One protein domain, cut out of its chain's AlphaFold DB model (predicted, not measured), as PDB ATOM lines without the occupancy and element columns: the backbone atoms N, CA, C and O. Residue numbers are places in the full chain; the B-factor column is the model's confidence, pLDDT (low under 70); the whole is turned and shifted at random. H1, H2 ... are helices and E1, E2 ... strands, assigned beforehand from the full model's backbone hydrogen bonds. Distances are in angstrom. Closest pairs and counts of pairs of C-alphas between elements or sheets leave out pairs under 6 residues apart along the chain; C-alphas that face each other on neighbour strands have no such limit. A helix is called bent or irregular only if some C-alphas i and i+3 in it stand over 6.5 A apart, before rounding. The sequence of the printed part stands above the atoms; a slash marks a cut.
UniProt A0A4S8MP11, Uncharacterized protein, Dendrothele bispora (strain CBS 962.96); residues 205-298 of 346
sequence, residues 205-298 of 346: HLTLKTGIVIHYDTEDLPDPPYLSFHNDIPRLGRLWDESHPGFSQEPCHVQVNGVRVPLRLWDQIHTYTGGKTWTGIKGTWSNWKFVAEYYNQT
ATOM      1  N   HIS A 205     198.157 188.582 188.830       95.62
ATOM      2  CA  HIS A 205     199.243 187.629 188.706       95.62
ATOM      3  C   HIS A 205     200.560 188.218 189.207       95.62
ATOM      4  O   HIS A 205     200.786 189.425 189.113       95.62
ATOM      5  N   LEU A 206     201.415 187.353 189.745       96.31
ATOM      6  CA  LEU A 206     202.780 187.650 190.165       96.31
ATOM      7  C   LEU A 206     203.722 186.659 189.479       96.31
ATOM      8  O   LEU A 206     203.518 185.453 189.584       96.31
ATOM      9  N   THR A 207     204.762 187.152 188.810       96.50
ATOM     10  CA  THR A 207     205.764 186.301 188.153       96.50
ATOM     11  C   THR A 207     207.015 186.214 189.019       96.50
ATOM     12  O   THR A 207     207.669 187.227 189.276       96.50
ATOM     13  N   LEU A 208     207.349 185.010 189.476       95.75
ATOM     14  CA  LEU A 208     208.585 184.726 190.208       95.75
ATOM     15  C   LEU A 208     209.793 184.687 189.261       95.75
ATOM     16  O   LEU A 208     209.639 184.503 188.051       95.75
ATOM     17  N   LYS A 209     211.020 184.791 189.791       93.75
ATOM     18  CA  LYS A 209     212.242 184.697 188.963       93.75
ATOM     19  C   LYS A 209     212.420 183.317 188.340       93.75
ATOM     20  O   LYS A 209     213.042 183.186 187.292       93.75
ATOM     21  N   THR A 210     211.839 182.301 188.969       93.44
ATOM     22  CA  THR A 210     211.745 180.935 188.440       93.44
ATOM     23  C   THR A 210     210.866 180.827 187.187       93.44
ATOM     24  O   THR A 210     210.849 179.776 186.553       93.44
ATOM     25  N   GLY A 211     210.129 181.885 186.822       95.75
ATOM     26  CA  GLY A 211     209.165 181.895 185.721       95.75
ATOM     27  C   GLY A 211     207.772 181.398 186.117       95.75
ATOM     28  O   GLY A 211     206.859 181.423 185.294       95.75
ATOM     29  N   ILE A 212     207.583 180.970 187.369       95.25
ATOM     30  CA  ILE A 212     206.274 180.565 187.888       95.25
ATOM     31  C   ILE A 212     205.375 181.801 187.983       95.25
ATOM     32  O   ILE A 212     205.716 182.776 188.653       95.25
ATOM     33  N   VAL A 213     204.215 181.740 187.329       97.06
ATOM     34  CA  VAL A 213     203.179 182.774 187.392       97.06
ATOM     35  C   VAL A 213     202.122 182.348 188.406       97.06
ATOM     36  O   VAL A 213     201.434 181.346 188.223       97.06
ATOM     37  N   ILE A 214     201.999 183.107 189.489       96.25
ATOM     38  CA  ILE A 214     201.011 182.892 190.544       96.25
ATOM     39  C   ILE A 214     199.807 183.769 190.235       96.25
ATOM     40  O   ILE A 214     199.916 184.989 190.313       96.25
ATOM     41  N   HIS A 215     198.668 183.164 189.917       96.31
ATOM     42  CA  HIS A 215     197.390 183.873 189.863       96.31
ATOM     43  C   HIS A 215     196.784 183.937 191.262       96.31
ATOM     44  O   HIS A 215     196.817 182.933 191.969       96.31
ATOM     45  N   TYR A 216     196.279 185.099 191.669       95.31
ATOM     46  CA  TYR A 216     195.702 185.291 192.997       95.31
ATOM     47  C   TYR A 216     194.632 186.378 193.015       95.31
ATOM     48  O   TYR A 216     194.720 187.381 192.296       95.31
ATOM     49  N   ASP A 217     193.661 186.194 193.897       94.19
ATOM     50  CA  ASP A 217     192.658 187.181 194.257       94.19
ATOM     51  C   ASP A 217     192.983 187.806 195.626       94.19
ATOM     52  O   ASP A 217     193.839 187.346 196.382       94.19
ATOM     53  N   THR A 218     192.285 188.888 195.973       91.94
ATOM     54  CA  THR A 218     192.413 189.557 197.281       91.94
ATOM     55  C   THR A 218     192.134 188.604 198.453       91.94
ATOM     56  O   THR A 218     192.725 188.767 199.515       91.94
ATOM     57  N   GLU A 219     191.244 187.627 198.259       91.31
ATOM     58  CA  GLU A 219     190.839 186.635 199.269       91.31
ATOM     59  C   GLU A 219     191.901 185.541 199.484       91.31
ATOM     60  O   GLU A 219     191.936 184.936 200.551       91.31
ATOM     61  N   ASP A 220     192.799 185.332 198.514       92.50
ATOM     62  CA  ASP A 220     193.852 184.307 198.579       92.50
ATOM     63  C   ASP A 220     195.092 184.774 199.353       92.50
ATOM     64  O   ASP A 220     195.991 183.981 199.647       92.50
ATOM     65  N   LEU A 221     195.189 186.075 199.646       92.94
ATOM     66  CA  LEU A 221     196.341 186.646 200.330       92.94
ATOM     67  C   LEU A 221     196.212 186.445 201.843       92.94
ATOM     68  O   LEU A 221     195.313 187.028 202.454       92.94
ATOM     69  N   PRO A 222     197.124 185.688 202.481       91.75
ATOM     70  CA  PRO A 222     197.132 185.594 203.930       91.75
ATOM     71  C   PRO A 222     197.489 186.950 204.544       91.75
ATOM     72  O   PRO A 222     198.216 187.756 203.951       91.75
ATOM     73  N   ASP A 223     197.023 187.182 205.771       90.19
ATOM     74  CA  ASP A 223     197.511 188.312 206.552       90.19
ATOM     75  C   ASP A 223     199.033 188.192 206.724       90.19
ATOM     76  O   ASP A 223     199.540 187.117 207.076       90.19
ATOM     77  N   PRO A 224     199.788 189.274 206.473       89.56
ATOM     78  CA  PRO A 224     201.226 189.218 206.577       89.56
ATOM     79  C   PRO A 224     201.627 188.924 208.034       89.56
ATOM     80  O   PRO A 224     201.149 189.568 208.971       89.56
ATOM     81  N   PRO A 225     202.523 187.953 208.241       91.06
ATOM     82  CA  PRO A 225     202.975 187.535 209.557       91.06
ATOM     83  C   PRO A 225     203.788 188.641 210.226       91.06
ATOM     84  O   PRO A 225     204.490 189.424 209.579       91.06
ATOM     85  N   TYR A 226     203.771 188.648 211.555       91.00
ATOM     86  CA  TYR A 226     204.645 189.517 212.325       91.00
ATOM     87  C   TYR A 226     206.089 188.997 212.270       91.00
ATOM     88  O   TYR A 226     206.436 188.012 212.925       91.00
ATOM     89  N   LEU A 227     206.933 189.652 211.472       93.81
ATOM     90  CA  LEU A 227     208.353 189.326 211.333       93.81
ATOM     91  C   LEU A 227     209.229 190.398 211.982       93.81
ATOM     92  O   LEU A 227     208.880 191.575 212.038       93.81
ATOM     93  N   SER A 228     210.398 189.983 212.464       94.88
ATOM     94  CA  SER A 228     211.412 190.864 213.037       94.88
ATOM     95  C   SER A 228     212.796 190.333 212.677       94.88
ATOM     96  O   SER A 228     213.116 189.181 212.965       94.88
ATOM     97  N   PHE A 229     213.615 191.183 212.053       96.12
ATOM     98  CA  PHE A 229     214.964 190.835 211.584       96.12
ATOM     99  C   PHE A 229     216.078 191.591 212.312       96.12
ATOM    100  O   PHE A 229     217.245 191.469 211.953       96.12
ATOM    101  N   HIS A 230     215.735 192.326 213.372       95.12
ATOM    102  CA  HIS A 230     216.664 193.172 214.125       95.12
ATOM    103  C   HIS A 230     217.920 192.424 214.607       95.12
ATOM    104  O   HIS A 230     218.992 193.017 214.678       95.12
ATOM    105  N   ASN A 231     217.792 191.126 214.900       95.50
ATOM    106  CA  ASN A 231     218.875 190.282 215.410       95.50
ATOM    107  C   ASN A 231     219.440 189.297 214.370       95.50
ATOM    108  O   ASN A 231     220.418 188.614 214.663       95.50
ATOM    109  N   ASP A 232     218.841 189.197 213.178       96.00
ATOM    110  CA  ASP A 232     219.188 188.174 212.180       96.00
ATOM    111  C   ASP A 232     219.082 188.728 210.750       96.00
ATOM    112  O   ASP A 232     218.223 188.353 209.948       96.00
ATOM    113  N   ILE A 233     219.984 189.662 210.440       96.75
ATOM    114  CA  ILE A 233     220.161 190.212 209.090       96.75
ATOM    115  C   ILE A 233     220.494 189.116 208.059       96.75
ATOM    116  O   ILE A 233     219.919 189.152 206.972       96.75
ATOM    117  N   PRO A 234     221.332 188.099 208.359       95.88
ATOM    118  CA  PRO A 234     221.560 187.004 207.416       95.88
ATOM    119  C   PRO A 234     220.271 186.284 207.003       95.88
ATOM    120  O   PRO A 234     220.106 185.936 205.833       95.88
ATOM    121  N   ARG A 235     219.329 186.070 207.931       95.50
ATOM    122  CA  ARG A 235     218.010 185.510 207.598       95.50
ATOM    123  C   ARG A 235     217.178 186.446 206.731       95.50
ATOM    124  O   ARG A 235     216.492 185.956 205.839       95.50
ATOM    125  N   LEU A 236     217.248 187.755 206.965       96.44
ATOM    126  CA  LEU A 236     216.601 188.731 206.093       96.44
ATOM    127  C   LEU A 236     217.141 188.633 204.658       96.44
ATOM    128  O   LEU A 236     216.345 188.489 203.736       96.44
ATOM    129  N   GLY A 237     218.466 188.620 204.475       95.94
ATOM    130  CA  GLY A 237     219.095 188.484 203.155       95.94
ATOM    131  C   GLY A 237     218.658 187.219 202.410       95.94
ATOM    132  O   GLY A 237     218.282 187.289 201.238       95.94
ATOM    133  N   ARG A 238     218.590 186.083 203.126       95.38
ATOM    134  CA  ARG A 238     218.110 184.796 202.589       95.38
ATOM    135  C   ARG A 238     216.639 184.798 202.179       95.38
ATOM    136  O   ARG A 238     216.306 184.081 201.252       95.38
ATOM    137  N   LEU A 239     215.763 185.535 202.865       95.56
ATOM    138  CA  LEU A 239     214.319 185.575 202.569       95.56
ATOM    139  C   LEU A 239     213.926 186.698 201.597       95.56
ATOM    140  O   LEU A 239     212.788 186.733 201.121       95.56
ATOM    141  N   TRP A 240     214.841 187.635 201.339       96.19
ATOM    142  CA  TRP A 240     214.569 188.821 200.539       96.19
ATOM    143  C   TRP A 240     214.313 188.492 199.071       96.19
ATOM    144  O   TRP A 240     213.298 188.914 198.524       96.19
ATOM    145  N   ASP A 241     215.207 187.722 198.449       95.12
ATOM    146  CA  ASP A 241     215.210 187.472 197.008       95.12
ATOM    147  C   ASP A 241     215.542 186.003 196.698       95.12
ATOM    148  O   ASP A 241     216.453 185.432 197.297       95.12
ATOM    149  N   GLU A 242     214.842 185.417 195.724       94.25
ATOM    150  CA  GLU A 242     215.062 184.050 195.224       94.25
ATOM    151  C   GLU A 242     216.449 183.855 194.606       94.25
ATOM    152  O   GLU A 242     216.943 182.734 194.531       94.25
ATOM    153  N   SER A 243     217.098 184.936 194.159       92.12
ATOM    154  CA  SER A 243     218.467 184.869 193.632       92.12
ATOM    155  C   SER A 243     219.531 184.636 194.704       92.12
ATOM    156  O   SER A 243     220.678 184.357 194.359       92.12
ATOM    157  N   HIS A 244     219.202 184.787 195.989       92.38
ATOM    158  CA  HIS A 244     220.174 184.558 197.048       92.38
ATOM    159  C   HIS A 244     220.524 183.054 197.108       92.38
ATOM    160  O   HIS A 244     219.619 182.228 197.181       92.38
ATOM    161  N   PRO A 245     221.810 182.648 197.141       89.31
ATOM    162  CA  PRO A 245     222.195 181.229 197.085       89.31
ATOM    163  C   PRO A 245     221.689 180.420 198.287       89.31
ATOM    164  O   PRO A 245     221.454 179.221 198.196       89.31
ATOM    165  N   GLY A 246     221.504 181.091 199.425       88.75
ATOM    166  CA  GLY A 246     220.875 180.532 200.620       88.75
ATOM    167  C   GLY A 246     219.361 180.735 200.695       88.75
ATOM    168  O   GLY A 246     218.825 180.649 201.798       88.75
ATOM    169  N   PHE A 247     218.685 181.096 199.599       89.88
ATOM    170  CA  PHE A 247     217.227 181.178 199.572       89.88
ATOM    171  C   PHE A 247     216.658 179.773 199.762       89.88
ATOM    172  O   PHE A 247     216.571 178.967 198.836       89.88
ATOM    173  N   SER A 248     216.305 179.457 201.003       80.44
ATOM    174  CA  SER A 248     215.530 178.277 201.330       80.44
ATOM    175  C   SER A 248     214.068 178.677 201.384       80.44
ATOM    176  O   SER A 248     213.684 179.640 202.047       80.44
ATOM    177  N   GLN A 249     213.230 177.889 200.719       69.44
ATOM    178  CA  GLN A 249     211.787 178.071 200.790       69.44
ATOM    179  C   GLN A 249     211.270 177.937 202.246       69.44
ATOM    180  O   GLN A 249     210.212 178.455 202.589       69.44
ATOM    181  N   GLU A 250     212.027 177.311 203.148       72.81
ATOM    182  CA  GLU A 250     211.740 177.313 204.587       72.81
ATOM    183  C   GLU A 250     212.619 178.349 205.298       72.81
ATOM    184  O   GLU A 250     213.840 178.273 205.147       72.81
ATOM    185  N   PRO A 251     212.088 179.299 206.094       69.69
ATOM    186  CA  PRO A 251     210.692 179.566 206.444       69.69
ATOM    187  C   PRO A 251     210.117 180.789 205.686       69.69
ATOM    188  O   PRO A 251     210.060 181.895 206.233       69.69
ATOM    189  N   CYS A 252     209.658 180.633 204.441       80.94
ATOM    190  CA  CYS A 252     208.816 181.651 203.799       80.94
ATOM    191  C   CYS A 252     207.405 181.597 204.392       80.94
ATOM    192  O   CYS A 252     206.712 180.582 204.299       80.94
ATOM    193  N   HIS A 253     206.988 182.695 205.016       84.31
ATOM    194  CA  HIS A 253     205.755 182.723 205.797       84.31
ATOM    195  C   HIS A 253     204.520 183.116 204.974       84.31
ATOM    196  O   HIS A 253     203.416 182.718 205.324       84.31
ATOM    197  N   VAL A 254     204.691 183.880 203.889       90.56
ATOM    198  CA  VAL A 254     203.595 184.206 202.967       90.56
ATOM    199  C   VAL A 254     203.613 183.204 201.823       90.56
ATOM    200  O   VAL A 254     204.622 183.045 201.128       90.56
ATOM    201  N   GLN A 255     202.487 182.516 201.665       94.12
ATOM    202  CA  GLN A 255     202.244 181.548 200.609       94.12
ATOM    203  C   GLN A 255     200.948 181.922 199.910       94.12
ATOM    204  O   GLN A 255     199.944 182.176 200.569       94.12
ATOM    205  N   VAL A 256     200.984 181.949 198.585       94.25
ATOM    206  CA  VAL A 256     199.829 182.220 197.737       94.25
ATOM    207  C   VAL A 256     199.637 180.984 196.876       94.25
ATOM    208  O   VAL A 256     200.544 180.601 196.139       94.25
ATOM    209  N   ASN A 257     198.504 180.299 197.032       93.00
ATOM    210  CA  ASN A 257     198.234 179.016 196.366       93.00
ATOM    211  C   ASN A 257     199.332 177.958 196.592       93.00
ATOM    212  O   ASN A 257     199.722 177.229 195.684       93.00
ATOM    213  N   GLY A 258     199.877 177.902 197.814       92.62
ATOM    214  CA  GLY A 258     200.974 176.998 198.186       92.62
ATOM    215  C   GLY A 258     202.349 177.400 197.639       92.62
ATOM    216  O   GLY A 258     203.353 176.784 197.992       92.62
ATOM    217  N   VAL A 259     202.426 178.455 196.822       93.56
ATOM    218  CA  VAL A 259     203.686 178.993 196.309       93.56
ATOM    219  C   VAL A 259     204.198 180.069 197.260       93.56
ATOM    220  O   VAL A 259     203.502 181.023 197.603       93.56
ATOM    221  N   ARG A 260     205.436 179.905 197.715       92.75
ATOM    222  CA  ARG A 260     206.090 180.822 198.650       92.75
ATOM    223  C   ARG A 260     206.529 182.089 197.926       92.75
ATOM    224  O   ARG A 260     207.176 182.011 196.888       92.75
ATOM    225  N   VAL A 261     206.200 183.245 198.500       95.25
ATOM    226  CA  VAL A 261     206.510 184.547 197.900       95.25
ATOM    227  C   VAL A 261     207.688 185.197 198.640       95.25
ATOM    228  O   VAL A 261     207.595 185.400 199.858       95.25
ATOM    229  N   PRO A 262     208.795 185.538 197.948       95.75
ATOM    230  CA  PRO A 262     209.938 186.224 198.554       95.75
ATOM    231  C   PRO A 262     209.540 187.603 199.093       95.75
ATOM    232  O   PRO A 262     208.656 188.272 198.549       95.75
ATOM    233  N   LEU A 263     210.224 188.060 200.146       96.06
ATOM    234  CA  LEU A 263     209.867 189.290 200.864       96.06
ATOM    235  C   LEU A 263     209.921 190.538 199.964       96.06
ATOM    236  O   LEU A 263     209.114 191.454 200.129       96.06
ATOM    237  N   ARG A 264     210.807 190.547 198.960       96.94
ATOM    238  CA  ARG A 264     210.913 191.611 197.950       96.94
ATOM    239  C   ARG A 264     209.618 191.845 197.164       96.94
ATOM    240  O   ARG A 264     209.358 192.973 196.759       96.94
ATOM    241  N   LEU A 265     208.799 190.813 196.954       96.56
ATOM    242  CA  LEU A 265     207.562 190.906 196.166       96.56
ATOM    243  C   LEU A 265     206.326 191.263 197.007       96.56
ATOM    244  O   LEU A 265     205.240 191.429 196.454       96.56
ATOM    245  N   TRP A 266     206.471 191.419 198.327       95.50
ATOM    246  CA  TRP A 266     205.339 191.694 199.219       95.50
ATOM    247  C   TRP A 266     204.636 193.017 198.919       95.50
ATOM    248  O   TRP A 266     203.413 193.089 199.006       95.50
ATOM    249  N   ASP A 267     205.383 194.045 198.512       95.38
ATOM    250  CA  ASP A 267     204.794 195.322 198.098       95.38
ATOM    251  C   ASP A 267     203.838 195.149 196.913       95.38
ATOM    252  O   ASP A 267     202.716 195.648 196.944       95.38
ATOM    253  N   GLN A 268     204.213 194.347 195.914       94.69
ATOM    254  CA  GLN A 268     203.384 194.124 194.728       94.69
ATOM    255  C   GLN A 268     202.068 193.413 195.067       94.69
ATOM    256  O   GLN A 268     201.011 193.795 194.557       94.69
ATOM    257  N   ILE A 269     202.113 192.410 195.951       94.50
ATOM    258  CA  ILE A 269     200.913 191.648 196.325       94.50
ATOM    259  C   ILE A 269     199.983 192.432 197.254       94.50
ATOM    260  O   ILE A 269     198.767 192.381 197.066       94.50
ATOM    261  N   HIS A 270     200.526 193.202 198.202       92.69
ATOM    262  CA  HIS A 270     199.731 193.852 199.246       92.69
ATOM    263  C   HIS A 270     199.316 195.293 198.931       92.69
ATOM    264  O   HIS A 270     198.326 195.776 199.488       92.69
ATOM    265  N   THR A 271     200.002 195.989 198.016       90.50
ATOM    266  CA  THR A 271     199.689 197.396 197.699       90.50
ATOM    267  C   THR A 271     198.263 197.595 197.193       90.50
ATOM    268  O   THR A 271     197.670 198.656 197.394       90.50
ATOM    269  N   TYR A 272     197.654 196.563 196.616       86.56
ATOM    270  CA  TYR A 272     196.324 196.678 196.041       86.56
ATOM    271  C   TYR A 272     195.201 195.985 196.807       86.56
ATOM    272  O   TYR A 272     194.044 196.074 196.394       86.56
ATOM    273  N   THR A 273     195.513 195.313 197.910       83.62
ATOM    274  CA  THR A 273     194.515 194.626 198.737       83.62
ATOM    275  C   THR A 273     193.635 195.636 199.487       83.62
ATOM    276  O   THR A 273     192.592 195.275 200.020       83.62
ATOM    277  N   GLY A 274     194.047 196.913 199.570       78.44
ATOM    278  CA  GLY A 274     193.342 197.965 200.321       78.44
ATOM    279  C   GLY A 274     193.247 197.690 201.829       78.44
ATOM    280  O   GLY A 274     192.589 198.431 202.560       78.44
ATOM    281  N   GLY A 275     193.892 196.618 202.297       80.94
ATOM    282  CA  GLY A 275     193.832 196.139 203.665       80.94
ATOM    283  C   GLY A 275     194.601 197.054 204.608       80.94
ATOM    284  O   GLY A 275     195.723 197.477 204.325       80.94
ATOM    285  N   LYS A 276     194.012 197.317 205.778       85.88
ATOM    286  CA  LYS A 276     194.657 198.083 206.858       85.88
ATOM    287  C   LYS A 276     195.959 197.423 207.336       85.88
ATOM    288  O   LYS A 276     196.837 198.122 207.833       85.88
ATOM    289  N   THR A 277     196.088 196.107 207.155       84.31
ATOM    290  CA  THR A 277     197.256 195.319 207.561       84.31
ATOM    291  C   THR A 277     198.528 195.747 206.823       84.31
ATOM    292  O   THR A 277     199.569 195.917 207.459       84.31
ATOM    293  N   TRP A 278     198.451 196.032 205.513       92.19
ATOM    294  CA  TRP A 278     199.613 196.496 204.739       92.19
ATOM    295  C   TRP A 278     200.138 197.838 205.244       92.19
ATOM    296  O   TRP A 278     201.341 198.008 205.402       92.19
ATOM    297  N   THR A 279     199.245 198.771 205.585       90.06
ATOM    298  CA  THR A 279     199.621 200.090 206.116       90.06
ATOM    299  C   THR A 279     200.489 199.984 207.371       90.06
ATOM    300  O   THR A 279     201.420 200.770 207.529       90.06
ATOM    301  N   GLY A 280     200.225 199.002 208.241       91.00
ATOM    302  CA  GLY A 280     201.021 198.770 209.449       91.00
ATOM    303  C   GLY A 280     202.402 198.172 209.168       91.00
ATOM    304  O   GLY A 280     203.366 198.508 209.853       91.00
ATOM    305  N   ILE A 281     202.517 197.314 208.150       92.88
ATOM    306  CA  ILE A 281     203.768 196.611 207.832       92.88
ATOM    307  C   ILE A 281     204.650 197.365 206.833       92.88
ATOM    308  O   ILE A 281     205.863 197.178 206.849       92.88
ATOM    309  N   LYS A 282     204.076 198.245 206.003       94.25
ATOM    310  CA  LYS A 282     204.773 198.935 204.908       94.25
ATOM    311  C   LYS A 282     206.022 199.689 205.369       94.25
ATOM    312  O   LYS A 282     207.053 199.619 204.707       94.25
ATOM    313  N   GLY A 283     205.952 200.381 206.509       94.81
ATOM    314  CA  GLY A 283     207.110 201.089 207.069       94.81
ATOM    315  C   GLY A 283     208.240 200.130 207.456       94.81
ATOM    316  O   GLY A 283     209.393 200.328 207.082       94.81
ATOM    317  N   THR A 284     207.897 199.040 208.139       95.88
ATOM    318  CA  THR A 284     208.854 197.997 208.525       95.88
ATOM    319  C   THR A 284     209.434 197.282 207.303       95.88
ATOM    320  O   THR A 284     210.641 197.062 207.243       95.88
ATOM    321  N   TRP A 285     208.602 196.987 206.301       96.50
ATOM    322  CA  TRP A 285     209.023 196.403 205.030       96.50
ATOM    323  C   TRP A 285     210.003 197.311 204.279       96.50
ATOM    324  O   TRP A 285     211.018 196.823 203.792       96.50
ATOM    325  N   SER A 286     209.769 198.628 204.254       96.50
ATOM    326  CA  SER A 286     210.707 199.580 203.645       96.50
ATOM    327  C   SER A 286     212.071 199.544 204.335       96.50
ATOM    328  O   SER A 286     213.098 199.528 203.666       96.50
ATOM    329  N   ASN A 287     212.103 199.454 205.667       97.25
ATOM    330  CA  ASN A 287     213.360 199.305 206.405       97.25
ATOM    331  C   ASN A 287     214.065 197.985 206.070       97.25
ATOM    332  O   ASN A 287     215.288 197.950 205.945       97.25
ATOM    333  N   TRP A 288     213.307 196.895 205.913       97.75
ATOM    334  CA  TRP A 288     213.858 195.611 205.479       97.75
ATOM    335  C   TRP A 288     214.446 195.690 204.076       97.75
ATOM    336  O   TRP A 288     215.541 195.172 203.884       97.75
ATOM    337  N   LYS A 289     213.769 196.368 203.140       97.38
ATOM    338  CA  LYS A 289     214.250 196.589 201.771       97.38
ATOM    339  C   LYS A 289     215.660 197.170 201.768       97.38
ATOM    340  O   LYS A 289     216.566 196.533 201.237       97.38
ATOM    341  N   PHE A 290     215.850 198.313 202.429       96.75
ATOM    342  CA  PHE A 290     217.136 199.021 202.456       96.75
ATOM    343  C   PHE A 290     218.275 198.130 202.955       96.75
ATOM    344  O   PHE A 290     219.336 198.035 202.340       96.75
ATOM    345  N   VAL A 291     218.046 197.437 204.072       97.94
ATOM    346  CA  VAL A 291     219.072 196.590 204.687       97.94
ATOM    347  C   VAL A 291     219.337 195.340 203.850       97.94
ATOM    348  O   VAL A 291     220.491 194.960 203.680       97.94
ATOM    349  N   ALA A 292     218.291 194.699 203.327       97.31
ATOM    350  CA  ALA A 292     218.409 193.450 202.585       97.31
ATOM    351  C   ALA A 292     219.079 193.637 201.222       97.31
ATOM    352  O   ALA A 292     219.929 192.831 200.849       97.31
ATOM    353  N   GLU A 293     218.731 194.698 200.490       96.56
ATOM    354  CA  GLU A 293     219.365 195.014 199.208       96.56
ATOM    355  C   GLU A 293     220.849 195.322 199.407       96.56
ATOM    356  O   GLU A 293     221.686 194.732 198.725       96.56
ATOM    357  N   TYR A 294     221.189 196.140 200.407       96.38
ATOM    358  CA  TYR A 294     222.584 196.443 200.720       96.38
ATOM    359  C   TYR A 294     223.374 195.201 201.167       96.38
ATOM    360  O   TYR A 294     224.500 194.962 200.723       96.38
ATOM    361  N   TYR A 295     222.772 194.373 202.025       97.06
ATOM    362  CA  TYR A 295     223.378 193.128 202.486       97.06
ATOM    363  C   TYR A 295     223.627 192.155 201.328       97.06
ATOM    364  O   TYR A 295     224.715 191.605 201.238       97.06
ATOM    365  N   ASN A 296     222.673 191.986 200.409       95.81
ATOM    366  CA  ASN A 296     222.802 191.051 199.286       95.81
ATOM    367  C   ASN A 296     223.731 191.555 198.165       95.81
ATOM    368  O   ASN A 296     224.237 190.748 197.390       95.81
ATOM    369  N   GLN A 297     223.969 192.866 198.067       95.50
ATOM    370  CA  GLN A 297     224.966 193.449 197.156       95.50
ATOM    371  C   GLN A 297     226.403 193.331 197.689       95.50
ATOM    372  O   GLN A 297     227.365 193.563 196.955       95.50
ATOM    373  N   THR A 298     226.569 192.995 198.968       95.94
ATOM    374  CA  THR A 298     227.870 192.912 199.632       95.94
ATOM    375  C   THR A 298     228.115 191.513 200.198       95.94
ATOM    376  O   THR A 298     227.231 190.669 200.276       95.94
TER     377      THR A 298
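What this domain is: This is residues 205 to 298 of the 346 residues of an uncharacterized protein of Dendrothele bispora (strain CBS 962.96) (UniProt A0A4S8MP11). A long, kinked helix, H3, runs along the length of the domain, with short H2 running the opposite way beside it and short H1 packed on its residues 288 to 296. A small strand hairpin, E1 and E2, sits at an edge away from H3, and two long loops, residues 217 to 232 and 241 to 262, join the hairpin to H1 and H1 to H2. The 94 printed residues, under half of them in named elements, give the order E1, E2, H1, H2, H3; the class is mostly helix, with one antiparallel sheet, E1 - E2. The whole is compact, with a radius of gyration of the C-alphas of 12.8 A and spans of 36 by 30 by 19 A.

Where its parts are: E1 is residues 205 to 207, 6.7 A long, from C-alpha 205 at (199.243, 187.629, 188.706). E2, residues 213 to 216, is 9.7 A long. H1, residues 233 to 240, is 10.3 A long. H2, residues 263 to 270, is 11.2 A long. H3, residues 276 to 297, is 32.2 A long, ends at C-alpha 297 at (224.966, 193.449, 197.156) and has a kink of 41 degrees near residue 284. H2 is irregular, with C-alphas 264 and 267 7.2 A apart, and H3 only just, with C-alphas 280 and 283 6.9 A apart.

How they stand to each other: E1 and E2 form an antiparallel hairpin, with N 206 and O 214 2.9 A apart, within hydrogen-bond range. E1 is apart from H3. H2 and H3, a helical hairpin, only just touch, with 3 pairs of C-alphas within 8 A, closest at His 270 and Trp 278, 6.1 A, at a shallow tilt of 28 degrees, opposite ways. H1 touches H3, closest C-alphas Gly 237 and Ala 292, 5.0 A, at 71 degrees, only just about perpendicular. Every O i to N i+4 pair is within hydrogen-bond range in H1, 15 of 18 in H3 and 2 of 4 in H2.

The domain as a whole: The C-alphas of Glu 219 and Thr 298 are the two farthest apart, 37.6 A. The printed part has no cut. The links E2 to H1 and H1 to H2 are long. Mean pLDDT of the printed part is 92.6; residues 249 and 251 are under 70.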